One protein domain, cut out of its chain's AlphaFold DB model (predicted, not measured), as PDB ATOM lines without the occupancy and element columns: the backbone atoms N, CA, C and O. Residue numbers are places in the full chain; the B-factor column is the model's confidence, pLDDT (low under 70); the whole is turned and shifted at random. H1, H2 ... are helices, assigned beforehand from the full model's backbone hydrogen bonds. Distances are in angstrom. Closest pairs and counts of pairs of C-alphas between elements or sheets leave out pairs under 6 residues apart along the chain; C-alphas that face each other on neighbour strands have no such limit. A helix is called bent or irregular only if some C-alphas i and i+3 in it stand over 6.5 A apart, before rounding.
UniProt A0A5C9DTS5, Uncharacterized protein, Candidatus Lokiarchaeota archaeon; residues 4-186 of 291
ATOM      1  N   ARG A   4      20.616 -25.634 -25.440       70.94
ATOM      2  CA  ARG A   4      19.887 -26.833 -25.007       70.94
ATOM      3  C   ARG A   4      20.719 -27.698 -24.061       70.94
ATOM      4  O   ARG A   4      20.207 -28.121 -23.035       70.94
ATOM      5  N   LYS A   5      22.006 -27.913 -24.358       76.38
ATOM      6  CA  LYS A   5      22.875 -28.809 -23.573       76.38
ATOM      7  C   LYS A   5      23.073 -28.313 -22.140       76.38
ATOM      8  O   LYS A   5      23.121 -29.110 -21.213       76.38
ATOM      9  N   THR A   6      23.143 -26.997 -21.955       73.50
ATOM     10  CA  THR A   6      23.374 -26.391 -20.640       73.50
ATOM     11  C   THR A   6      22.165 -26.507 -19.715       73.50
ATOM     12  O   THR A   6      22.345 -26.766 -18.531       73.50
ATOM     13  N   LYS A   7      20.940 -26.383 -20.253       71.69
ATOM     14  CA  LYS A   7      19.709 -26.582 -19.469       71.69
ATOM     15  C   LYS A   7      19.633 -28.007 -18.916       71.69
ATOM     16  O   LYS A   7      19.469 -28.180 -17.717       71.69
ATOM     17  N   TYR A   8      19.836 -29.005 -19.779       75.12
ATOM     18  CA  TYR A   8      19.796 -30.414 -19.377       75.12
ATOM     19  C   TYR A   8      20.848 -30.749 -18.322       75.12
ATOM     20  O   TYR A   8      20.528 -31.417 -17.350       75.12
ATOM     21  N   LEU A   9      22.077 -30.249 -18.470       75.94
ATOM     22  CA  LEU A   9      23.150 -30.554 -17.524       75.94
ATOM     23  C   LEU A   9      22.832 -30.069 -16.100       75.94
ATOM     24  O   LEU A   9      23.079 -30.797 -15.143       75.94
ATOM     25  N   ILE A  10      22.245 -28.877 -15.963       70.56
ATOM     26  CA  ILE A  10      21.874 -28.320 -14.653       70.56
ATOM     27  C   ILE A  10      20.735 -29.123 -14.032       70.56
ATOM     28  O   ILE A  10      20.825 -29.509 -12.868       70.56
ATOM     29  N   THR A  11      19.687 -29.415 -14.806       72.75
ATOM     30  CA  THR A  11      18.546 -30.189 -14.305       72.75
ATOM     31  C   THR A  11      18.972 -31.601 -13.903       72.75
ATOM     32  O   THR A  11      18.616 -32.051 -12.819       72.75
ATOM     33  N   THR A  12      19.794 -32.280 -14.710       76.69
ATOM     34  CA  THR A  12      20.306 -33.620 -14.386       76.69
ATOM     35  C   THR A  12      21.148 -33.611 -13.113       76.69
ATOM     36  O   THR A  12      20.985 -34.494 -12.274       76.69
ATOM     37  N   LEU A  13      22.013 -32.605 -12.935       76.25
ATOM     38  CA  LEU A  13      22.822 -32.479 -11.726       76.25
ATOM     39  C   LEU A  13      21.939 -32.285 -10.483       76.25
ATOM     40  O   LEU A  13      22.121 -32.984  -9.488       76.25
ATOM     41  N   GLN A  14      20.936 -31.407 -10.562       72.50
ATOM     42  CA  GLN A  14      19.997 -31.173  -9.464       72.50
ATOM     43  C   GLN A  14      19.184 -32.434  -9.132       72.50
ATOM     44  O   GLN A  14      19.081 -32.808  -7.966       72.50
ATOM     45  N   CYS A  15      18.676 -33.145 -10.142       73.94
ATOM     46  CA  CYS A  15      17.986 -34.421  -9.942       73.94
ATOM     47  C   CYS A  15      18.895 -35.472  -9.293       73.94
ATOM     48  O   CYS A  15      18.442 -36.199  -8.415       73.94
ATOM     49  N   SER A  16      20.175 -35.536  -9.677       75.38
ATOM     50  CA  SER A  16      21.124 -36.484  -9.082       75.38
ATOM     51  C   SER A  16      21.382 -36.203  -7.598       75.38
ATOM     52  O   SER A  16      21.408 -37.138  -6.802       75.38
ATOM     53  N   ALA A  17      21.474 -34.926  -7.208       69.94
ATOM     54  CA  ALA A  17      21.629 -34.522  -5.813       69.94
ATOM     55  C   ALA A  17      20.391 -34.873  -4.968       69.94
ATOM     56  O   ALA A  17      20.530 -35.335  -3.837       69.94
ATOM     57  N   ILE A  18      19.189 -34.712  -5.539       70.19
ATOM     58  CA  ILE A  18      17.917 -35.076  -4.890       70.19
ATOM     59  C   ILE A  18      17.794 -36.598  -4.727       70.19
ATOM     60  O   ILE A  18      17.406 -37.092  -3.674       70.19
ATOM     61  N   ILE A  19      18.147 -37.374  -5.756       75.94
ATOM     62  CA  ILE A  19      18.129 -38.842  -5.670       75.94
ATOM     63  C   ILE A  19      19.116 -39.319  -4.604       75.94
ATOM     64  O   ILE A  19      18.786 -40.207  -3.821       75.94
ATOM     65  N   PHE A  20      20.304 -38.715  -4.549       73.50
ATOM     66  CA  PHE A  20      21.313 -39.049  -3.553       73.50
ATOM     67  C   PHE A  20      20.812 -38.815  -2.120       73.50
ATOM     68  O   PHE A  20      20.937 -39.709  -1.288       73.50
ATOM     69  N   THR A  21      20.179 -37.668  -1.848       67.06
ATOM     70  CA  THR A  21      19.589 -37.352  -0.529       67.06
ATOM     71  C   THR A  21      18.459 -38.314  -0.157       67.06
ATOM     72  O   THR A  21      18.445 -38.844   0.955       67.06
ATOM     73  N   ILE A  22      17.563 -38.639  -1.099       69.75
ATOM     74  CA  ILE A  22      16.491 -39.623  -0.874       69.75
ATOM     75  C   ILE A  22      17.071 -41.002  -0.544       69.75
ATOM     76  O   ILE A  22      16.664 -41.607   0.447       69.75
ATOM     77  N   LEU A  23      18.027 -41.501  -1.334       75.25
ATOM     78  CA  LEU A  23      18.639 -42.814  -1.105       75.25
ATOM     79  C   LEU A  23      19.327 -42.887   0.260       75.25
ATOM     80  O   LEU A  23      19.219 -43.902   0.946       75.25
ATOM     81  N   PHE A  24      19.987 -41.803   0.672       66.44
ATOM     82  CA  PHE A  24      20.658 -41.746   1.963       66.44
ATOM     83  C   PHE A  24      19.663 -41.763   3.131       66.44
ATOM     84  O   PHE A  24      19.909 -42.441   4.124       66.44
ATOM     85  N   SER A  25      18.503 -41.108   2.991       64.31
ATOM     86  CA  SER A  25      17.466 -41.034   4.037       64.31
ATOM     87  C   SER A  25      16.849 -42.384   4.449       64.31
ATOM     88  O   SER A  25      16.221 -42.474   5.502       64.31
ATOM     89  N   ILE A  26      17.023 -43.437   3.641       70.50
ATOM     90  CA  ILE A  26      16.381 -44.749   3.836       70.50
ATOM     91  C   ILE A  26      17.203 -45.672   4.756       70.50
ATOM     92  O   ILE A  26      16.664 -46.651   5.267       70.50
ATOM     93  N   ILE A  27      18.488 -45.385   4.996       72.44
ATOM     94  CA  ILE A  27      19.393 -46.279   5.738       72.44
ATOM     95  C   ILE A  27      19.142 -46.162   7.259       72.44
ATOM     96  O   ILE A  27      19.489 -45.138   7.850       72.44
ATOM     97  N   PRO A  28      18.589 -47.187   7.944       63.59
ATOM     98  CA  PRO A  28      18.353 -47.140   9.386       63.59
ATOM     99  C   PRO A  28      19.622 -47.510  10.176       63.59
ATOM    100  O   PRO A  28      20.339 -48.431   9.792       63.59
ATOM    101  N   GLY A  29      19.858 -46.873  11.333       64.81
ATOM    102  CA  GLY A  29      20.705 -47.455  12.393       64.81
ATOM    103  C   GLY A  29      22.012 -46.744  12.777       64.81
ATOM    104  O   GLY A  29      22.737 -47.275  13.609       64.81
ATOM    105  N   ALA A  30      22.317 -45.551  12.257       56.62
ATOM    106  CA  ALA A  30      23.551 -44.830  12.602       56.62
ATOM    107  C   ALA A  30      23.295 -43.426  13.178       56.62
ATOM    108  O   ALA A  30      23.948 -42.485  12.763       56.62
ATOM    109  N   SER A  31      22.355 -43.268  14.118       72.12
ATOM    110  CA  SER A  31      21.744 -41.975  14.503       72.12
ATOM    111  C   SER A  31      22.679 -40.757  14.487       72.12
ATOM    112  O   SER A  31      22.494 -39.880  13.660       72.12
ATOM    113  N   ILE A  32      23.738 -40.711  15.298       72.81
ATOM    114  CA  ILE A  32      24.554 -39.486  15.429       72.81
ATOM    115  C   ILE A  32      25.437 -39.226  14.202       72.81
ATOM    116  O   ILE A  32      25.518 -38.101  13.703       72.81
ATOM    117  N   LEU A  33      26.130 -40.258  13.715       73.81
ATOM    118  CA  LEU A  33      27.044 -40.122  12.578       73.81
ATOM    119  C   LEU A  33      26.241 -39.875  11.295       73.81
ATOM    120  O   LEU A  33      26.628 -39.047  10.481       73.81
ATOM    121  N   PHE A  34      25.080 -40.516  11.175       71.25
ATOM    122  CA  PHE A  34      24.104 -40.307  10.115       71.25
ATOM    123  C   PHE A  34      23.524 -38.898  10.140       71.25
ATOM    124  O   PHE A  34      23.594 -38.225   9.124       71.25
ATOM    125  N   ASP A  35      23.041 -38.414  11.286       71.69
ATOM    126  CA  ASP A  35      22.511 -37.052  11.423       71.69
ATOM    127  C   ASP A  35      23.568 -36.009  11.039       71.69
ATOM    128  O   ASP A  35      23.295 -35.066  10.296       71.69
ATOM    129  N   THR A  36      24.813 -36.227  11.473       74.62
ATOM    130  CA  THR A  36      25.945 -35.353  11.138       74.62
ATOM    131  C   THR A  36      26.285 -35.402   9.648       74.62
ATOM    132  O   THR A  36      26.571 -34.367   9.049       74.62
ATOM    133  N   LEU A  37      26.242 -36.584   9.029       73.62
ATOM    134  CA  LEU A  37      26.590 -36.772   7.619       73.62
ATOM    135  C   LEU A  37      25.470 -36.285   6.693       73.62
ATOM    136  O   LEU A  37      25.760 -35.653   5.682       73.62
ATOM    137  N   VAL A  38      24.207 -36.478   7.077       71.62
ATOM    138  CA  VAL A  38      23.027 -35.920   6.402       71.62
ATOM    139  C   VAL A  38      23.069 -34.397   6.470       71.62
ATOM    140  O   VAL A  38      23.081 -33.762   5.415       71.62
ATOM    141  N   MET A  39      23.216 -33.799   7.659       73.38
ATOM    142  CA  MET A  39      23.328 -32.338   7.786       73.38
ATOM    143  C   MET A  39      24.556 -31.785   7.060       73.38
ATOM    144  O   MET A  39      24.461 -30.776   6.362       73.38
ATOM    145  N   GLY A  40      25.703 -32.460   7.154       72.75
ATOM    146  CA  GLY A  40      26.912 -32.087   6.419       72.75
ATOM    147  C   GLY A  40      26.712 -32.142   4.904       72.75
ATOM    148  O   GLY A  40      27.098 -31.211   4.198       72.75
ATOM    149  N   SER A  41      26.054 -33.190   4.399       68.44
ATOM    150  CA  SER A  41      25.736 -33.339   2.976       68.44
ATOM    151  C   SER A  41      24.738 -32.286   2.494       68.44
ATOM    152  O   SER A  41      24.898 -31.760   1.393       68.44
ATOM    153  N   PHE A  42      23.773 -31.911   3.333       72.19
ATOM    154  CA  PHE A  42      22.799 -30.865   3.050       72.19
ATOM    155  C   PHE A  42      23.476 -29.495   2.929       72.19
ATOM    156  O   PHE A  42      23.277 -28.778   1.942       72.19
ATOM    157  N   ILE A  43      24.337 -29.156   3.893       72.75
ATOM    158  CA  ILE A  43      25.117 -27.912   3.877       72.75
ATOM    159  C   ILE A  43      26.037 -27.888   2.655       72.75
ATOM    160  O   ILE A  43      26.052 -26.908   1.910       72.75
ATOM    161  N   PHE A  44      26.757 -28.981   2.400       73.81
ATOM    162  CA  PHE A  44      27.643 -29.099   1.245       73.81
ATOM    163  C   PHE A  44      26.887 -28.956  -0.082       73.81
ATOM    164  O   PHE A  44      27.303 -28.181  -0.942       73.81
ATOM    165  N   SER A  45      25.757 -29.650  -0.238       70.25
ATOM    166  CA  SER A  45      24.892 -29.569  -1.419       70.25
ATOM    167  C   SER A  45      24.391 -28.142  -1.637       70.25
ATOM    168  O   SER A  45      24.524 -27.602  -2.736       70.25
ATOM    169  N   SER A  46      23.924 -27.482  -0.575       72.62
ATOM    170  CA  SER A  46      23.463 -26.092  -0.619       72.62
ATOM    171  C   SER A  46      24.574 -25.136  -1.062       72.62
ATOM    172  O   SER A  46      24.370 -24.326  -1.969       72.62
ATOM    173  N   ILE A  47      25.781 -25.270  -0.498       72.38
ATOM    174  CA  ILE A  47      26.956 -24.475  -0.885       72.38
ATOM    175  C   ILE A  47      27.327 -24.729  -2.349       72.38
ATOM    176  O   ILE A  47      27.523 -23.781  -3.110       72.38
ATOM    177  N   MET A  48      27.403 -25.992  -2.769       72.31
ATOM    178  CA  MET A  48      27.767 -26.355  -4.139       72.31
ATOM    179  C   MET A  48      26.754 -25.819  -5.151       72.31
ATOM    180  O   MET A  48      27.149 -25.251  -6.170       72.31
ATOM    181  N   ILE A  49      25.459 -25.928  -4.849       73.69
ATOM    182  CA  ILE A  49      24.380 -25.368  -5.667       73.69
ATOM    183  C   ILE A  49      24.539 -23.846  -5.794       73.69
ATOM    184  O   ILE A  49      24.502 -23.322  -6.908       73.69
ATOM    185  N   LEU A  50      24.791 -23.136  -4.691       73.50
ATOM    186  CA  LEU A  50      25.013 -21.684  -4.700       73.50
ATOM    187  C   LEU A  50      26.247 -21.281  -5.511       73.50
ATOM    188  O   LEU A  50      26.180 -20.332  -6.293       73.50
ATOM    189  N   ILE A  51      27.358 -22.009  -5.371       76.06
ATOM    190  CA  ILE A  51      28.588 -21.772  -6.136       76.06
ATOM    191  C   ILE A  51      28.326 -21.969  -7.631       76.06
ATOM    192  O   ILE A  51      28.686 -21.113  -8.445       76.06
ATOM    193  N   ILE A  52      27.661 -23.064  -8.004       75.69
ATOM    194  CA  ILE A  52      27.299 -23.342  -9.396       75.69
ATOM    195  C   ILE A  52      26.410 -22.221  -9.936       75.69
ATOM    196  O   ILE A  52      26.695 -21.692 -11.012       75.69
ATOM    197  N   PHE A  53      25.393 -21.795  -9.183       73.81
ATOM    198  CA  PHE A  53      24.534 -20.677  -9.576       73.81
ATOM    199  C   PHE A  53      25.293 -19.360  -9.703       73.81
ATOM    200  O   PHE A  53      25.045 -18.611 -10.650       73.81
ATOM    201  N   PHE A  54      26.240 -19.081  -8.811       78.50
ATOM    202  CA  PHE A  54      27.082 -17.892  -8.885       78.50
ATOM    203  C   PHE A  54      27.912 -17.878 -10.176       78.50
ATOM    204  O   PHE A  54      27.864 -16.912 -10.947       78.50
ATOM    205  N   PHE A  55      28.607 -18.981 -10.476       80.25
ATOM    206  CA  PHE A  55      29.364 -19.119 -11.722       80.25
ATOM    207  C   PHE A  55      28.466 -19.018 -12.953       80.25
ATOM    208  O   PHE A  55      28.827 -18.362 -13.939       80.25
ATOM    209  N   PHE A  56      27.285 -19.633 -12.887       75.31
ATOM    210  CA  PHE A  56      26.325 -19.615 -13.977       75.31
ATOM    211  C   PHE A  56      25.802 -18.205 -14.236       75.31
ATOM    212  O   PHE A  56      25.776 -17.763 -15.383       75.31
ATOM    213  N   THR A  57      25.469 -17.466 -13.181       72.62
ATOM    214  CA  THR A  57      24.983 -16.087 -13.280       72.62
ATOM    215  C   THR A  57      26.040 -15.175 -13.891       72.62
ATOM    216  O   THR A  57      25.730 -14.393 -14.791       72.62
ATOM    217  N   ARG A  58      27.305 -15.311 -13.475       80.62
ATOM    218  CA  ARG A  58      28.385 -14.444 -13.961       80.62
ATOM    219  C   ARG A  58      28.654 -14.634 -15.457       80.62
ATOM    220  O   ARG A  58      28.788 -13.649 -16.186       80.62
ATOM    221  N   LYS A  59      28.717 -15.889 -15.919       80.12
ATOM    222  CA  LYS A  59      29.106 -16.226 -17.301       80.12
ATOM    223  C   LYS A  59      27.946 -16.308 -18.297       80.12
ATOM    224  O   LYS A  59      28.198 -16.280 -19.499       80.12
ATOM    225  N   SER A  60      26.699 -16.430 -17.844       78.88
ATOM    226  CA  SER A  60      25.582 -16.712 -18.754       78.88
ATOM    227  C   SER A  60      24.871 -15.459 -19.266       78.88
ATOM    228  O   SER A  60      24.888 -14.394 -18.645       78.88
ATOM    229  N   LYS A  61      24.206 -15.610 -20.422       82.19
ATOM    230  CA  LYS A  61      23.317 -14.583 -20.988       82.19
ATOM    231  C   LYS A  61      22.148 -14.301 -20.038       82.19
ATOM    232  O   LYS A  61      21.746 -15.172 -19.270       82.19
ATOM    233  N   LEU A  62      21.561 -13.111 -20.142       75.81
ATOM    234  CA  LEU A  62      20.505 -12.615 -19.247       75.81
ATOM    235  C   LEU A  62      19.311 -13.587 -19.114       75.81
ATOM    236  O   LEU A  62      18.859 -13.872 -18.009       75.81
ATOM    237  N   GLN A  63      18.909 -14.208 -20.225       71.56
ATOM    238  CA  GLN A  63      17.880 -15.257 -20.299       71.56
ATOM    239  C   GLN A  63      18.133 -16.460 -19.366       71.56
ATOM    240  O   GLN A  63      17.208 -17.039 -18.802       71.56
ATOM    241  N   PHE A  64      19.393 -16.843 -19.172       74.75
ATOM    242  CA  PHE A  64      19.764 -17.954 -18.295       74.75
ATOM    243  C   PHE A  64      19.785 -17.567 -16.822       74.75
ATOM    244  O   PHE A  64      19.628 -18.436 -15.968       74.75
ATOM    245  N   LYS A  65      19.942 -16.273 -16.520       81.06
ATOM    246  CA  LYS A  65      19.844 -15.780 -15.147       81.06
ATOM    247  C   LYS A  65      18.422 -15.962 -14.617       81.06
ATOM    248  O   LYS A  65      18.256 -16.400 -13.490       81.06
ATOM    249  N   ALA A  66      17.394 -15.708 -15.429       78.69
ATOM    250  CA  ALA A  66      16.003 -15.956 -15.033       78.69
ATOM    251  C   ALA A  66      15.740 -17.436 -14.710       78.69
ATOM    252  O   ALA A  66      15.179 -17.761 -13.668       78.69
ATOM    253  N   ILE A  67      16.221 -18.336 -15.576       83.12
ATOM    254  CA  ILE A  67      16.145 -19.786 -15.352       83.12
ATOM    255  C   ILE A  67      16.851 -20.167 -14.049       83.12
ATOM    256  O   ILE A  67      16.317 -20.957 -13.275       83.12
ATOM    257  N   GLY A  68      18.023 -19.580 -13.796       81.25
ATOM    258  CA  GLY A  68      18.769 -19.809 -12.566       81.25
ATOM    259  C   GLY A  68      17.963 -19.467 -11.313       81.25
ATOM    260  O   GLY A  68      17.917 -20.266 -10.385       81.25
ATOM    261  N   ALA A  69      17.251 -18.340 -11.325       81.75
ATOM    262  CA  ALA A  69      16.389 -17.924 -10.219       81.75
ATOM    263  C   ALA A  69      15.273 -18.944  -9.939       81.75
ATOM    264  O   ALA A  69      15.056 -19.338  -8.798       81.75
ATOM    265  N   ILE A  70      14.585 -19.405 -10.990       84.19
ATOM    266  CA  ILE A  70      13.491 -20.383 -10.870       84.19
ATOM    267  C   ILE A  70      14.009 -21.700 -10.284       84.19
ATOM    268  O   ILE A  70      13.384 -22.273  -9.394       84.19
ATOM    269  N   LEU A  71      15.169 -22.168 -10.749       83.44
ATOM    270  CA  LEU A  71      15.784 -23.388 -10.226       83.44
ATOM    271  C   LEU A  71      16.268 -23.217  -8.779       83.44
ATOM    272  O   LEU A  71      16.155 -24.150  -7.989       83.44
ATOM    273  N   MET A  72      16.741 -22.027  -8.408       81.12
ATOM    274  CA  MET A  72      17.088 -21.707  -7.022       81.12
ATOM    275  C   MET A  72      15.851 -21.733  -6.114       81.12
ATOM    276  O   MET A  72      15.900 -22.308  -5.030       81.12
ATOM    277  N   LEU A  73      14.725 -21.180  -6.576       84.81
ATOM    278  CA  LEU A  73      13.447 -21.251  -5.867       84.81
ATOM    279  C   LEU A  73      12.970 -22.703  -5.716       84.81
ATOM    280  O   LEU A  73      12.520 -23.092  -4.646       84.81
ATOM    281  N   SER A  74      13.114 -23.522  -6.760       87.12
ATOM    282  CA  SER A  74      12.851 -24.963  -6.686       87.12
ATOM    283  C   SER A  74      13.704 -25.636  -5.604       87.12
ATOM    284  O   SER A  74      13.160 -26.324  -4.742       87.12
ATOM    285  N   GLY A  75      15.020 -25.388  -5.602       81.44
ATOM    286  CA  GLY A  75      15.945 -25.911  -4.591       81.44
ATOM    287  C   GLY A  75      15.565 -25.520  -3.160       81.44
ATOM    288  O   GLY A  75      15.666 -26.351  -2.261       81.44
ATOM    289  N   LEU A  76      15.049 -24.305  -2.956       82.94
ATOM    290  CA  LEU A  76      14.557 -23.853  -1.651       82.94
ATOM    291  C   LEU A  76      13.391 -24.711  -1.144       82.94
ATOM    292  O   LEU A  76      13.390 -25.129   0.009       82.94
ATOM    293  N   PHE A  77      12.415 -25.019  -2.001       85.06
ATOM    294  CA  PHE A  77      11.291 -25.879  -1.617       85.06
ATOM    295  C   PHE A  77      11.722 -27.313  -1.304       85.06
ATOM    296  O   PHE A  77      11.204 -27.905  -0.357       85.06
ATOM    297  N   PHE A  78      12.701 -27.850  -2.038       81.88
ATOM    298  CA  PHE A  78      13.320 -29.136  -1.700       81.88
ATOM    299  C   PHE A  78      13.962 -29.103  -0.309       81.88
ATOM    300  O   PHE A  78      13.697 -29.989   0.498       81.88
ATOM    301  N   ALA A  79      14.731 -28.053  -0.011       78.88
ATOM    302  CA  ALA A  79      15.377 -27.883   1.286       78.88
ATOM    303  C   ALA A  79      14.366 -27.787   2.442       78.88
ATOM    304  O   ALA A  79      14.528 -28.457   3.460       78.88
ATOM    305  N   ILE A  80      13.282 -27.021   2.268       81.50
ATOM    306  CA  ILE A  80      12.186 -26.965   3.251       81.50
ATOM    307  C   ILE A  80      11.567 -28.359   3.430       81.50
ATOM    308  O   ILE A  80      11.374 -28.805   4.560       81.50
ATOM    309  N   GLY A  81      11.267 -29.060   2.333       85.06
ATOM    310  CA  GLY A  81      10.699 -30.410   2.373       85.06
ATOM    311  C   GLY A  81      11.564 -31.398   3.155       85.06
ATOM    312  O   GLY A  81      11.028 -32.188   3.935       85.06
ATOM    313  N   GLU A  82      12.883 -31.306   2.999       79.50
ATOM    314  CA  GLU A  82      13.867 -32.149   3.683       79.50
ATOM    315  C   GLU A  82      13.933 -31.869   5.182       79.50
ATOM    316  O   GLU A  82      13.812 -32.794   5.985       79.50
ATOM    317  N   ILE A  83      13.982 -30.593   5.568       78.38
ATOM    318  CA  ILE A  83      13.971 -30.184   6.979       78.38
ATOM    319  C   ILE A  83      12.683 -30.631   7.666       78.38
ATOM    320  O   ILE A  83      12.721 -31.189   8.761       78.38
ATOM    321  N   LEU A  84      11.537 -30.467   7.002       82.69
ATOM    322  CA  LEU A  84      10.248 -30.930   7.518       82.69
ATOM    323  C   LEU A  84      10.131 -32.460   7.563       82.69
ATOM    324  O   LEU A  84       9.304 -32.996   8.303       82.69
ATOM    325  N   SER A  85      10.925 -33.183   6.769       82.50
ATOM    326  CA  SER A  85      10.955 -34.648   6.805       82.50
ATOM    327  C   SER A  85      11.763 -35.186   7.988       82.50
ATOM    328  O   SER A  85      11.587 -36.354   8.360       82.50
ATOM    329  N   TYR A  86      12.618 -34.353   8.585       81.31
ATOM    330  CA  TYR A  86      13.519 -34.754   9.650       81.31
ATOM    331  C   TYR A  86      12.759 -35.279  10.875       81.31
ATOM    332  O   TYR A  86      11.742 -34.728  11.302       81.31
ATOM    333  N   TRP A  87      13.238 -36.390  11.434       78.31
ATOM    334  CA  TRP A  87      12.482 -37.167  12.420       78.31
ATOM    335  C   TRP A  87      12.158 -36.374  13.691       78.31
ATOM    336  O   TRP A  87      11.030 -36.434  14.174       78.31
ATOM    337  N   GLN A  88      13.103 -35.571  14.181       75.50
ATOM    338  CA  GLN A  88      12.912 -34.734  15.370       75.50
ATOM    339  C   GLN A  88      11.805 -33.688  15.157       75.50
ATOM    340  O   GLN A  88      11.013 -33.432  16.058       75.50
ATOM    341  N   VAL A  89      11.672 -33.154  13.935       73.00
ATOM    342  CA  VAL A  89      10.586 -32.226  13.580       73.00
ATOM    343  C   VAL A  89       9.233 -32.943  13.600       73.00
ATOM    344  O   VAL A  89       8.247 -32.401  14.100       73.00
ATOM    345  N   LYS A  90       9.184 -34.194  13.122       79.06
ATOM    346  CA  LYS A  90       7.963 -35.017  13.141       79.06
ATOM    347  C   LYS A  90       7.517 -35.391  14.555       79.06
ATOM    348  O   LYS A  90       6.316 -35.456  14.797       79.06
ATOM    349  N   GLN A  91       8.445 -35.598  15.492       84.38
ATOM    350  CA  GLN A  91       8.106 -35.948  16.881       84.38
ATOM    351  C   GLN A  91       7.311 -34.864  17.611       84.38
ATOM    352  O   GLN A  91       6.565 -35.168  18.540       84.38
ATOM    353  N   LEU A  92       7.434 -33.610  17.182       83.38
ATOM    354  CA  LEU A  92       6.760 -32.485  17.819       83.38
ATOM    355  C   LEU A  92       5.264 -32.416  17.494       83.38
ATOM    356  O   LEU A  92       4.552 -31.655  18.141       83.38
ATOM    357  N   ASN A  93       4.779 -33.163  16.489       87.31
ATOM    358  CA  ASN A  93       3.386 -33.142  16.014       87.31
ATOM    359  C   ASN A  93       2.826 -31.738  15.680       87.31
ATOM    360  O   ASN A  93       1.621 -31.580  15.507       87.31
ATOM    361  N   LEU A  94       3.684 -30.718  15.552       87.88
ATOM    362  CA  LEU A  94       3.287 -29.345  15.219       87.88
ATOM    363  C   LEU A  94       2.912 -29.194  13.741       87.88
ATOM    364  O   LEU A  94       2.090 -28.351  13.389       87.88
ATOM    365  N   ILE A  95       3.537 -29.989  12.870       86.56
ATOM    366  CA  ILE A  95       3.415 -29.871  11.417       86.56
ATOM    367  C   ILE A  95       2.801 -31.164  10.870       86.56
ATOM    368  O   ILE A  95       3.320 -32.246  11.158       86.56
ATOM    369  N   PRO A  96       1.725 -31.092  10.063       89.50
ATOM    370  CA  PRO A  96       1.149 -32.275   9.439       89.50
ATOM    371  C   PRO A  96       2.187 -33.023   8.597       89.50
ATOM    372  O   PRO A  96       2.926 -32.421   7.815       89.50
ATOM    373  N   ILE A  97       2.183 -34.356   8.686       85.25
ATOM    374  CA  ILE A  97       3.101 -35.243   7.945       85.25
ATOM    375  C   ILE A  97       3.026 -35.003   6.422       85.25
ATOM    376  O   ILE A  97       3.983 -35.254   5.694       85.25
ATOM    377  N   THR A  98       1.904 -34.468   5.937       88.19
ATOM    378  CA  THR A  98       1.640 -34.160   4.527       88.19
ATOM    379  C   THR A  98       2.377 -32.928   3.997       88.19
ATOM    380  O   THR A  98       2.543 -32.815   2.781       88.19
ATOM    381  N   VAL A  99       2.854 -32.019   4.858       87.25
ATOM    382  CA  VAL A  99       3.487 -30.764   4.408       87.25
ATOM    383  C   VAL A  99       4.825 -31.030   3.718       87.25
ATOM    384  O   VAL A  99       5.096 -30.444   2.674       87.25
ATOM    385  N   SER A 100       5.646 -31.946   4.241       87.19
ATOM    386  CA  SER A 100       6.950 -32.272   3.641       87.19
ATOM    387  C   SER A 100       6.816 -32.815   2.202       87.19
ATOM    388  O   SER A 100       7.383 -32.200   1.291       87.19
ATOM    389  N   PRO A 101       6.000 -33.858   1.925       85.00
ATOM    390  CA  PRO A 101       5.721 -34.308   0.558       85.00
ATOM    391  C   PRO A 101       5.186 -33.203  -0.359       85.00
ATOM    392  O   PRO A 101       5.566 -33.131  -1.527       85.00
ATOM    393  N   PHE A 102       4.331 -32.317   0.160       89.56
ATOM    394  CA  PHE A 102       3.802 -31.199  -0.616       89.56
ATOM    395  C   PHE A 102       4.905 -30.229  -1.064       89.56
ATOM    396  O   PHE A 102       4.928 -29.827  -2.228       89.56
ATOM    397  N   MET A 103       5.859 -29.906  -0.184       89.69
ATOM    398  CA  MET A 103       6.998 -29.044  -0.527       89.69
ATOM    399  C   MET A 103       7.883 -29.669  -1.610       89.69
ATOM    400  O   MET A 103       8.287 -28.976  -2.543       89.69
ATOM    401  N   TYR A 104       8.106 -30.986  -1.558       85.31
ATOM    402  CA  TYR A 104       8.810 -31.714  -2.618       85.31
ATOM    403  C   TYR A 104       8.094 -31.625  -3.970       85.31
ATOM    404  O   TYR A 104       8.726 -31.347  -4.991       85.31
ATOM    405  N   ILE A 105       6.772 -31.824  -3.981       87.88
ATOM    406  CA  ILE A 105       5.958 -31.726  -5.201       87.88
ATOM    407  C   ILE A 105       6.033 -30.308  -5.774       87.88
ATOM    408  O   ILE A 105       6.263 -30.138  -6.972       87.88
ATOM    409  N   LEU A 106       5.893 -29.285  -4.928       90.31
ATOM    410  CA  LEU A 106       5.963 -27.893  -5.361       90.31
ATOM    411  C   LEU A 106       7.351 -27.547  -5.921       90.31
ATOM    412  O   LEU A 106       7.453 -26.965  -7.002       90.31
ATOM    413  N   GLY A 107       8.416 -27.969  -5.232       87.56
ATOM    414  CA  GLY A 107       9.792 -27.816  -5.697       87.56
ATOM    415  C   GLY A 107      10.013 -28.465  -7.063       87.56
ATOM    416  O   GLY A 107      10.599 -27.840  -7.951       87.56
ATOM    417  N   ALA A 108       9.482 -29.673  -7.275       85.81
ATOM    418  CA  ALA A 108       9.565 -30.370  -8.555       85.81
ATOM    419  C   ALA A 108       8.811 -29.633  -9.674       85.81
ATOM    420  O   ALA A 108       9.367 -29.434 -10.755       85.81
ATOM    421  N   ILE A 109       7.582 -29.170  -9.410       90.19
ATOM    422  CA  ILE A 109       6.789 -28.395 -10.378       90.19
ATOM    423  C   ILE A 109       7.561 -27.144 -10.805       90.19
ATOM    424  O   ILE A 109       7.736 -26.917 -12.003       90.19
ATOM    425  N   ILE A 110       8.083 -26.375  -9.842       89.19
ATOM    426  CA  ILE A 110       8.860 -25.155 -10.111       89.19
ATOM    427  C   ILE A 110      10.120 -25.481 -10.921       89.19
ATOM    428  O   ILE A 110      10.436 -24.773 -11.878       89.19
ATOM    429  N   GLY A 111      10.808 -26.578 -10.599       84.62
ATOM    430  CA  GLY A 111      12.015 -27.017 -11.304       84.62
ATOM    431  C   GLY A 111      11.776 -27.409 -12.767       84.62
ATOM    432  O   GLY A 111      12.679 -27.280 -13.593       84.62
ATOM    433  N   ILE A 112      10.556 -27.834 -13.114       87.25
ATOM    434  CA  ILE A 112      10.170 -28.218 -14.481       87.25
ATOM    435  C   ILE A 112       9.780 -26.997 -15.334       87.25
ATOM    436  O   ILE A 112       9.945 -27.034 -16.558       87.25
ATOM    437  N   ILE A 113       9.321 -25.892 -14.730       87.88
ATOM    438  CA  ILE A 113       8.875 -24.680 -15.452       87.88
ATOM    439  C   ILE A 113       9.889 -24.208 -16.520       87.88
ATOM    440  O   ILE A 113       9.471 -23.965 -17.660       87.88
ATOM    441  N   PRO A 114      11.208 -24.127 -16.248       82.88
ATOM    442  CA  PRO A 114      12.192 -23.662 -17.230       82.88
ATOM    443  C   PRO A 114      12.383 -24.564 -18.459       82.88
ATOM    444  O   PRO A 114      12.987 -24.127 -19.450       82.88
ATOM    445  N   LEU A 115      11.919 -25.819 -18.403       83.06
ATOM    446  CA  LEU A 115      11.977 -26.755 -19.529       83.06
ATOM    447  C   LEU A 115      10.882 -26.470 -20.557       83.06
ATOM    448  O   LEU A 115      11.110 -26.661 -21.750       83.06
ATOM    449  N   LYS A 116       9.713 -26.004 -20.100       87.94
ATOM    450  CA  LYS A 116       8.537 -25.767 -20.949       87.94
ATOM    451  C   LYS A 116       8.356 -24.298 -21.334       87.94
ATOM    452  O   LYS A 116       7.741 -24.018 -22.357       87.94
ATOM    453  N   SER A 117       8.862 -23.372 -20.521       83.62
ATOM    454  CA  SER A 117       8.654 -21.937 -20.724       83.62
ATOM    455  C   SER A 117       9.767 -21.306 -21.564       83.62
ATOM    456  O   SER A 117      10.957 -21.546 -21.320       83.62
ATOM    457  N   ASP A 118       9.389 -20.470 -22.533       81.56
ATOM    458  CA  ASP A 118      10.355 -19.704 -23.315       81.56
ATOM    459  C   ASP A 118      11.075 -18.688 -22.420       81.56
ATOM    460  O   ASP A 118      10.425 -17.905 -21.719       81.56
ATOM    461  N   PRO A 119      12.420 -18.662 -22.431       73.19
ATOM    462  CA  PRO A 119      13.195 -17.811 -21.536       73.19
ATOM    463  C   PRO A 119      12.949 -16.313 -21.760       73.19
ATOM    464  O   PRO A 119      13.195 -15.514 -20.862       73.19
ATOM    465  N   GLU A 120      12.455 -15.934 -22.940       77.06
ATOM    466  CA  GLU A 120      12.124 -14.553 -23.302       77.06
ATOM    467  C   GLU A 120      10.916 -14.004 -22.536       77.06
ATOM    468  O   GLU A 120      10.858 -12.804 -22.280       77.06
ATOM    469  N   ARG A 121       9.995 -14.865 -22.075       72.25
ATOM    470  CA  ARG A 121       8.853 -14.437 -21.245       72.25
ATOM    471  C   ARG A 121       9.262 -13.925 -19.866       72.25
ATOM    472  O   ARG A 121       8.477 -13.244 -19.220       72.25
ATOM    473  N   PHE A 122      10.484 -14.208 -19.418       73.38
ATOM    474  CA  PHE A 122      11.016 -13.712 -18.148       73.38
ATOM    475  C   PHE A 122      11.761 -12.378 -18.308       73.38
ATOM    476  O   PHE A 122      12.737 -12.129 -17.604       73.38
ATOM    477  N   SER A 123      11.332 -11.526 -19.244       63.31
ATOM    478  CA  SER A 123      12.024 -10.287 -19.630       63.31
ATOM    479  C   SER A 123      12.263  -9.318 -18.463       63.31
ATOM    480  O   SER A 123      13.300  -8.660 -18.417       63.31
ATOM    481  N   ASN A 124      11.390  -9.301 -17.450       70.81
ATOM    482  CA  ASN A 124      11.595  -8.533 -16.218       70.81
ATOM    483  C   ASN A 124      12.355  -9.325 -15.143       70.81
ATOM    484  O   ASN A 124      11.869  -9.578 -14.041       70.81
ATOM    485  N   VAL A 125      13.601  -9.681 -15.467       70.62
ATOM    486  CA  VAL A 125      14.491 -10.485 -14.612       70.62
ATOM    487  C   VAL A 125      14.702  -9.864 -13.225       70.62
ATOM    488  O   VAL A 125      14.775 -10.601 -12.248       70.62
ATOM    489  N   SER A 126      14.786  -8.533 -13.095       73.88
ATOM    490  CA  SER A 126      15.204  -7.924 -11.819       73.88
ATOM    491  C   SER A 126      14.177  -8.098 -10.696       73.88
ATOM    492  O   SER A 126      14.555  -8.512  -9.607       73.88
ATOM    493  N   TRP A 127      12.889  -7.855 -10.960       77.62
ATOM    494  CA  TRP A 127      11.842  -7.978  -9.937       77.62
ATOM    495  C   TRP A 127      11.684  -9.421  -9.443       77.62
ATOM    496  O   TRP A 127      11.481  -9.667  -8.253       77.62
ATOM    497  N   TYR A 128      11.844 -10.389 -10.349       76.25
ATOM    498  CA  TYR A 128      11.781 -11.806 -10.011       76.25
ATOM    499  C   TYR A 128      12.918 -12.217  -9.065       76.25
ATOM    500  O   TYR A 128      12.687 -12.906  -8.071       76.25
ATOM    501  N   TRP A 129      14.140 -11.746  -9.330       75.75
ATOM    502  CA  TRP A 129      15.289 -11.985  -8.454       75.75
ATOM    503  C   TRP A 129      15.164 -11.286  -7.103       75.75
ATOM    504  O   TRP A 129      15.482 -11.906  -6.093       75.75
ATOM    505  N   ASP A 130      14.668 -10.046  -7.069       77.62
ATOM    506  CA  ASP A 130      14.435  -9.325  -5.813       77.62
ATOM    507  C   ASP A 130      13.402 -10.080  -4.947       77.62
ATOM    508  O   ASP A 130      13.637 -10.320  -3.762       77.62
ATOM    509  N   THR A 131      12.310 -10.563  -5.551       78.00
ATOM    510  CA  THR A 131      11.281 -11.359  -4.853       78.00
ATOM    511  C   THR A 131      11.845 -12.678  -4.324       78.00
ATOM    512  O   THR A 131      11.634 -13.027  -3.165       78.00
ATOM    513  N   ILE A 132      12.602 -13.411  -5.147       77.00
ATOM    514  CA  ILE A 132      13.210 -14.685  -4.734       77.00
ATOM    515  C   ILE A 132      14.249 -14.488  -3.640       77.00
ATOM    516  O   ILE A 132      14.337 -15.328  -2.745       77.00
ATOM    517  N   ALA A 133      15.034 -13.413  -3.699       77.19
ATOM    518  CA  ALA A 133      15.995 -13.093  -2.654       77.19
ATOM    519  C   ALA A 133      15.275 -12.844  -1.323       77.19
ATOM    520  O   ALA A 133      15.618 -13.478  -0.330       77.19
ATOM    521  N   ILE A 134      14.215 -12.026  -1.321       82.94
ATOM    522  CA  ILE A 134      13.399 -11.763  -0.124       82.94
ATOM    523  C   ILE A 134      12.812 -13.062   0.442       82.94
ATOM    524  O   ILE A 134      12.932 -13.315   1.641       82.94
ATOM    525  N   VAL A 135      12.222 -13.908  -0.409       79.69
ATOM    526  CA  VAL A 135      11.642 -15.193   0.019       79.69
ATOM    527  C   VAL A 135      12.714 -16.122   0.592       79.69
ATOM    528  O   VAL A 135      12.502 -16.695   1.657       79.69
ATOM    529  N   ASN A 136      13.876 -16.243  -0.058       75.94
ATOM    530  CA  ASN A 136      14.990 -17.047   0.455       75.94
ATOM    531  C   ASN A 136      15.440 -16.570   1.832       75.94
ATOM    532  O   ASN A 136      15.575 -17.372   2.750       75.94
ATOM    533  N   VAL A 137      15.655 -15.264   1.969       77.19
ATOM    534  CA  VAL A 137      16.078 -14.644   3.224       77.19
ATOM    535  C   VAL A 137      15.068 -14.923   4.333       77.19
ATOM    536  O   VAL A 137      15.457 -15.355   5.416       77.19
ATOM    537  N   ALA A 138      13.778 -14.736   4.054       82.31
ATOM    538  CA  ALA A 138      12.719 -15.006   5.017       82.31
ATOM    539  C   ALA A 138      12.702 -16.481   5.447       82.31
ATOM    540  O   ALA A 138      12.665 -16.762   6.643       82.31
ATOM    541  N   VAL A 139      12.784 -17.417   4.495       76.88
ATOM    542  CA  VAL A 139      12.816 -18.860   4.790       76.88
ATOM    543  C   VAL A 139      14.019 -19.217   5.653       76.88
ATOM    544  O   VAL A 139      13.868 -19.919   6.646       76.88
ATOM    545  N   VAL A 140      15.198 -18.710   5.305       76.50
ATOM    546  CA  VAL A 140      16.440 -18.979   6.030       76.50
ATOM    547  C   VAL A 140      16.385 -18.448   7.470       76.50
ATOM    548  O   VAL A 140      16.760 -19.158   8.397       76.50
ATOM    549  N   ILE A 141      15.853 -17.241   7.683       78.44
ATOM    550  CA  ILE A 141      15.666 -16.681   9.033       78.44
ATOM    551  C   ILE A 141      14.659 -17.513   9.837       78.44
ATOM    552  O   ILE A 141      14.917 -17.850  10.992       78.44
ATOM    553  N   LEU A 142      13.517 -17.866   9.236       80.81
ATOM    554  CA  LEU A 142      12.489 -18.684   9.890       80.81
ATOM    555  C   LEU A 142      13.020 -20.065  10.289       80.81
ATOM    556  O   LEU A 142      12.630 -20.603  11.323       80.81
ATOM    557  N   LEU A 143      13.916 -20.623   9.483       75.06
ATOM    558  CA  LEU A 143      14.552 -21.915   9.703       75.06
ATOM    559  C   LEU A 143      15.501 -21.880  10.909       75.06
ATOM    560  O   LEU A 143      15.410 -22.761  11.759       75.06
ATOM    561  N   GLU A 144      16.317 -20.835  11.063       76.00
ATOM    562  CA  GLU A 144      17.149 -20.656  12.267       76.00
ATOM    563  C   GLU A 144      16.313 -20.442  13.529       76.00
ATOM    564  O   GLU A 144      16.568 -21.061  14.561       76.00
ATOM    565  N   ILE A 145      15.272 -19.603  13.447       81.00
ATOM    566  CA  ILE A 145      14.332 -19.410  14.562       81.00
ATOM    567  C   ILE A 145      13.711 -20.755  14.946       81.00
ATOM    568  O   ILE A 145      13.620 -21.077  16.131       81.00
ATOM    569  N   SER A 146      13.334 -21.561  13.951       74.81
ATOM    570  CA  SER A 146      12.811 -22.906  14.182       74.81
ATOM    571  C   SER A 146      13.851 -23.781  14.881       74.81
ATOM    572  O   SER A 146      13.535 -24.362  15.911       74.81
ATOM    573  N   PHE A 147      15.104 -23.832  14.422       78.75
ATOM    574  CA  PHE A 147      16.148 -24.619  15.093       78.75
ATOM    575  C   PHE A 147      16.363 -24.225  16.556       78.75
ATOM    576  O   PHE A 147      16.493 -25.110  17.406       78.75
ATOM    577  N   ILE A 148      16.325 -22.928  16.870       80.88
ATOM    578  CA  ILE A 148      16.419 -22.435  18.250       80.88
ATOM    579  C   ILE A 148      15.210 -22.896  19.077       80.88
ATOM    580  O   ILE A 148      15.385 -23.429  20.173       80.88
ATOM    581  N   LEU A 149      13.989 -22.736  18.555       80.31
ATOM    582  CA  LEU A 149      12.753 -23.122  19.250       80.31
ATOM    583  C   LEU A 149      12.635 -24.635  19.461       80.31
ATOM    584  O   LEU A 149      12.074 -25.072  20.462       80.31
ATOM    585  N   LEU A 150      13.166 -25.429  18.530       76.06
ATOM    586  CA  LEU A 150      13.147 -26.889  18.597       76.06
ATOM    587  C   LEU A 150      14.268 -27.469  19.472       76.06
ATOM    588  O   LEU A 150      14.339 -28.685  19.639       76.06
ATOM    589  N   GLY A 151      15.129 -26.622  20.046       80.44
ATOM    590  CA  GLY A 151      16.196 -27.053  20.945       80.44
ATOM    591  C   GLY A 151      17.311 -27.825  20.241       80.44
ATOM    592  O   GLY A 151      17.949 -28.677  20.864       80.44
ATOM    593  N   PHE A 152      17.556 -27.551  18.954       76.56
ATOM    594  CA  PHE A 152      18.702 -28.140  18.262       76.56
ATOM    595  C   PHE A 152      20.009 -27.765  18.973       76.56
ATOM    596  O   PHE A 152      20.124 -26.663  19.521       76.56
ATOM    597  N   PRO A 153      21.030 -28.644  18.947       83.12
ATOM    598  CA  PRO A 153      22.327 -28.326  19.524       83.12
ATOM    599  C   PRO A 153      22.867 -27.000  18.983       83.12
ATOM    600  O   PRO A 153      22.943 -26.803  17.769       83.12
ATOM    601  N   LEU A 154      23.294 -26.115  19.891       77.75
ATOM    602  CA  LEU A 154      23.778 -24.763  19.576       77.75
ATOM    603  C   LEU A 154      24.867 -24.761  18.486       77.75
ATOM    604  O   LEU A 154      24.970 -23.820  17.707       77.75
ATOM    605  N   MET A 155      25.654 -25.837  18.401       80.38
ATOM    606  CA  MET A 155      26.671 -26.036  17.366       80.38
ATOM    607  C   MET A 155      26.110 -25.886  15.942       80.38
ATOM    608  O   MET A 155      26.765 -25.268  15.107       80.38
ATOM    609  N   TYR A 156      24.909 -26.400  15.661       78.94
ATOM    610  CA  TYR A 156      24.311 -26.319  14.325       78.94
ATOM    611  C   TYR A 156      23.853 -24.901  13.987       78.94
ATOM    612  O   TYR A 156      24.111 -24.435  12.882       78.94
ATOM    613  N   VAL A 157      23.270 -24.189  14.956       79.12
ATOM    614  CA  VAL A 157      22.883 -22.773  14.809       79.12
ATOM    615  C   VAL A 157      24.124 -21.911  14.547       79.12
ATOM    616  O   VAL A 157      24.157 -21.098  13.626       79.12
ATOM    617  N   MET A 158      25.205 -22.148  15.298       80.81
ATOM    618  CA  MET A 158      26.476 -21.435  15.118       80.81
ATOM    619  C   MET A 158      27.121 -21.706  13.751       80.81
ATOM    620  O   MET A 158      27.783 -20.824  13.208       80.81
ATOM    621  N   LEU A 159      26.924 -22.900  13.184       77.75
ATOM    622  CA  LEU A 159      27.386 -23.256  11.838       77.75
ATOM    623  C   LEU A 159      26.474 -22.676  10.736       77.75
ATOM    624  O   LEU A 159      26.957 -22.346   9.652       77.75
ATOM    625  N   GLY A 160      25.176 -22.528  11.013       76.38
ATOM    626  CA  GLY A 160      24.182 -21.964  10.100       76.38
ATOM    627  C   GLY A 160      24.396 -20.473   9.844       76.38
ATOM    628  O   GLY A 160      24.490 -20.050   8.693       76.38
ATOM    629  N   ILE A 161      24.607 -19.672  10.891       78.19
ATOM    630  CA  ILE A 161      24.798 -18.210  10.791       78.19
ATOM    631  C   ILE A 161      25.814 -17.769   9.706       78.19
ATOM    632  O   ILE A 161      25.460 -16.931   8.867       78.19
ATOM    633  N   PRO A 162      27.059 -18.287   9.648       80.06
ATOM    634  CA  PRO A 162      28.009 -17.890   8.608       80.06
ATOM    635  C   PRO A 162      27.582 -18.340   7.202       80.06
ATOM    636  O   PRO A 162      27.858 -17.636   6.228       80.06
ATOM    637  N   LEU A 163      26.875 -19.471   7.078       76.38
ATOM    638  CA  LEU A 163      26.311 -19.926   5.804       76.38
ATOM    639  C   LEU A 163      25.245 -18.949   5.297       76.38
ATOM    640  O   LEU A 163      25.227 -18.604   4.116       76.38
ATOM    641  N   ILE A 164      24.400 -18.451   6.197       77.44
ATOM    642  CA  ILE A 164      23.382 -17.445   5.888       77.44
ATOM    643  C   ILE A 164      24.041 -16.174   5.377       77.44
ATOM    644  O   ILE A 164      23.682 -15.668   4.315       77.44
ATOM    645  N   PHE A 165      25.054 -15.691   6.092       81.94
ATOM    646  CA  PHE A 165      25.796 -14.506   5.682       81.94
ATOM    647  C   PHE A 165      26.432 -14.674   4.291       81.94
ATOM    648  O   PHE A 165      26.351 -13.771   3.455       81.94
ATOM    649  N   LEU A 166      26.987 -15.855   3.996       81.31
ATOM    650  CA  LEU A 166      27.505 -16.186   2.668       81.31
ATOM    651  C   LEU A 166      26.405 -16.156   1.593       81.31
ATOM    652  O   LEU A 166      26.620 -15.591   0.519       81.31
ATOM    653  N   ILE A 167      25.223 -16.719   1.878       77.81
ATOM    654  CA  ILE A 167      24.060 -16.683   0.976       77.81
ATOM    655  C   ILE A 167      23.679 -15.236   0.653       77.81
ATOM    656  O   ILE A 167      23.529 -14.896  -0.523       77.81
ATOM    657  N   PHE A 168      23.585 -14.373   1.668       82.38
ATOM    658  CA  PHE A 168      23.280 -12.950   1.493       82.38
ATOM    659  C   PHE A 168      24.304 -12.239   0.606       82.38
ATOM    660  O   PHE A 168      23.925 -11.525  -0.325       82.38
ATOM    661  N   ILE A 169      25.599 -12.453   0.858       85.50
ATOM    662  CA  ILE A 169      26.675 -11.859   0.054       85.50
ATOM    663  C   ILE A 169      26.555 -12.298  -1.409       85.50
ATOM    664  O   ILE A 169      26.600 -11.460  -2.315       85.50
ATOM    665  N   LEU A 170      26.376 -13.599  -1.655       81.81
ATOM    666  CA  LEU A 170      26.264 -14.144  -3.009       81.81
ATOM    667  C   LEU A 170      25.033 -13.601  -3.743       81.81
ATOM    668  O   LEU A 170      25.145 -13.201  -4.904       81.81
ATOM    669  N   GLN A 171      23.880 -13.525  -3.072       81.69
ATOM    670  CA  GLN A 171      22.669 -12.928  -3.639       81.69
ATOM    671  C   GLN A 171      22.866 -11.443  -3.962       81.69
ATOM    672  O   GLN A 171      22.506 -11.004  -5.055       81.69
ATOM    673  N   GLY A 172      23.510 -10.683  -3.070       84.12
ATOM    674  CA  GLY A 172      23.840  -9.276  -3.305       84.12
ATOM    675  C   GLY A 172      24.720  -9.077  -4.543       84.12
ATOM    676  O   GLY A 172      24.438  -8.208  -5.374       84.12
ATOM    677  N   PHE A 173      25.737  -9.925  -4.728       86.38
ATOM    678  CA  PHE A 173      26.566  -9.906  -5.938       86.38
ATOM    679  C   PHE A 173      25.773 -10.242  -7.205       86.38
ATOM    680  O   PHE A 173      25.952  -9.576  -8.227       86.38
ATOM    681  N   ILE A 174      24.882 -11.236  -7.144       81.31
ATOM    682  CA  ILE A 174      24.025 -11.631  -8.273       81.31
ATOM    683  C   ILE A 174      23.101 -10.480  -8.684       81.31
ATOM    684  O   ILE A 174      23.050 -10.130  -9.866       81.31
ATOM    685  N   ILE A 175      22.418  -9.854  -7.723       82.88
ATOM    686  CA  ILE A 175      21.515  -8.723  -7.978       82.88
ATOM    687  C   ILE A 175      22.296  -7.552  -8.582       82.88
ATOM    688  O   ILE A 175      21.862  -6.966  -9.579       82.88
ATOM    689  N   ARG A 176      23.482  -7.246  -8.040       86.62
ATOM    690  CA  ARG A 176      24.352  -6.185  -8.563       86.62
ATOM    691  C   ARG A 176      24.779  -6.449 -10.011       86.62
ATOM    692  O   ARG A 176      24.689  -5.537 -10.828       86.62
ATOM    693  N   ASP A 177      25.171  -7.681 -10.345       85.06
ATOM    694  CA  ASP A 177      25.557  -8.080 -11.713       85.06
ATOM    695  C   ASP A 177      24.368  -8.115 -12.693       85.06
ATOM    696  O   ASP A 177      24.531  -7.996 -13.908       85.06
ATOM    697  N   ILE A 178      23.142  -8.319 -12.207       81.56
ATOM    698  CA  ILE A 178      21.933  -8.208 -13.038       81.56
ATOM    699  C   ILE A 178      21.625  -6.741 -13.332       81.56
ATOM    700  O   ILE A 178      21.358  -6.401 -14.487       81.56
ATOM    701  N   ARG A 179      21.681  -5.876 -12.313       84.69
ATOM    702  CA  ARG A 179      21.397  -4.443 -12.467       84.69
ATOM    703  C   ARG A 179      22.400  -3.760 -13.397       84.69
ATOM    704  O   ARG A 179      21.969  -2.994 -14.251       84.69
ATOM    705  N   SER A 180      23.691  -4.087 -13.303       86.38
ATOM    706  CA  SER A 180      24.712  -3.519 -14.196       86.38
ATOM    707  C   SER A 180      24.468  -3.874 -15.666       86.38
ATOM    708  O   SER A 180      24.444  -2.985 -16.511       86.38
ATOM    709  N   LYS A 181      24.192  -5.149 -15.971       83.69
ATOM    710  CA  LYS A 181      23.935  -5.588 -17.355       83.69
ATOM    711  C   LYS A 181      22.630  -5.032 -17.927       83.69
ATOM    712  O   LYS A 181      22.546  -4.844 -19.134       83.69
ATOM    713  N   LYS A 182      21.619  -4.766 -17.087       81.69
ATOM    714  CA  LYS A 182      20.372  -4.122 -17.535       81.69
ATOM    715  C   LYS A 182      20.646  -2.709 -18.059       81.69
ATOM    716  O   LYS A 182      20.151  -2.376 -19.128       81.69
ATOM    717  N   ILE A 183      21.459  -1.936 -17.333       84.62
ATOM    718  CA  ILE A 183      21.859  -0.570 -17.715       84.62
ATOM    719  C   ILE A 183      22.658  -0.586 -19.024       84.62
ATOM    720  O   ILE A 183      22.407   0.221 -19.912       84.62
ATOM    721  N   GLU A 184      23.578  -1.540 -19.173       85.06
ATOM    722  CA  GLU A 184      24.369  -1.695 -20.400       85.06
ATOM    723  C   GLU A 184      23.482  -2.043 -21.607       85.06
ATOM    724  O   GLU A 184      23.629  -1.447 -22.670       85.06
ATOM    725  N   SER A 185      22.505  -2.943 -21.431       80.62
ATOM    726  CA  SER A 185      21.587  -3.328 -22.512       80.62
ATOM    727  C   SER A 185      20.593  -2.235 -22.909       80.62
ATOM    728  O   SER A 185      20.232  -2.153 -24.081       80.62
ATOM    729  N   SER A 186      20.137  -1.402 -21.965       81.56
ATOM    730  CA  SER A 186      19.294  -0.254 -22.317       81.56
ATOM    731  C   SER A 186      20.105   0.771 -23.100       81.56
ATOM    732  O   SER A 186      19.666   1.204 -24.154       81.56
TER     733      SER A 186
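AT A GLANCE: This is residues 4 to 186 of the 291 residues of an uncharacterized protein of Candidatus Lokiarchaeota archaeon (UniProt A0A5C9DTS5). Six long helices lie side by side in an up-and-down bundle, each running against the one before it, as two facing rows of three: H7, H3, H5 in one row and H8, H2, H1 in the other. Short H4 and H6 lie at opposite ends of the bundle, and residues 26 to 33 stick out. The printed part has 183 residues with eight named helices, H1 to H8 in chain order, and no named strand; its class is all helix. It is compact, with a radius of gyration of the C-alphas of 17.2 A, yet elongated, spanning 56 by 30 by 27 A.

HOW THE PARTS SIT: Start with the longest helix, H8, residues 154 to 186. It forms a hairpin with H7, residues 125 to 149, at a shallow tilt of 6 degrees; their closest C-alphas, of Glu 144 and Val 157, are 6.6 A apart. With residues 167 to 177 alone, H8 touches H2, residues 31 to 59, closest at Ile 174 and Thr 57, whose C-alphas are 6.8 A apart. Look next at the hub, H3, residues 62 to 85, which touches four helices. It touches H5, residues 99 to 116, opposite ways at a shallow tilt of 16 degrees, the closest C-alphas, of Ser 74 and Gly 107, being 4.3 A apart. It touches H7 at Ala 66 and Val 125, closest C-alphas 5.7 A apart; H2 at Lys 65 and Thr 57, 5.5 A; and H6, residues 119 to 122, at Gln 63 and Pro 119, 5.5 A. H1, residues 4 to 25, touches H2, closest at the C-alphas of Ala 17 and Ser 45, 7.4 A apart. H4, residues 87 to 91, touches no helix. Every O i to N i+4 pair is within hydrogen-bond range in H1, H2, H4 and H7, against 19 of 20 in H3, 11 of 14 in H5 and 26 of 29 in H8; H6 is too short for such a pair.

IN THESE COORDINATES: Find C-alpha 4 at (19.887, -26.833, -25.007), from which H1 runs 32.4 A. H2 spans 41.6 A, H3 35.4 A, H5 26.3 A and H7 36.2 A. H5 is only just irregular, with C-alphas 111 and 114 6.8 A apart. H8 runs 48.7 A from C-alpha 154 at (23.778, -24.763, 19.576) to C-alpha 186 at (19.294, -0.254, -22.317).

THE WHOLE: The two farthest C-alphas, of Gly 29 and Ser 186, are 58.6 A apart. The printed part has no cut and no long link. Its mean pLDDT is 78.5, and ten residues are under 70, among them 28 to 30.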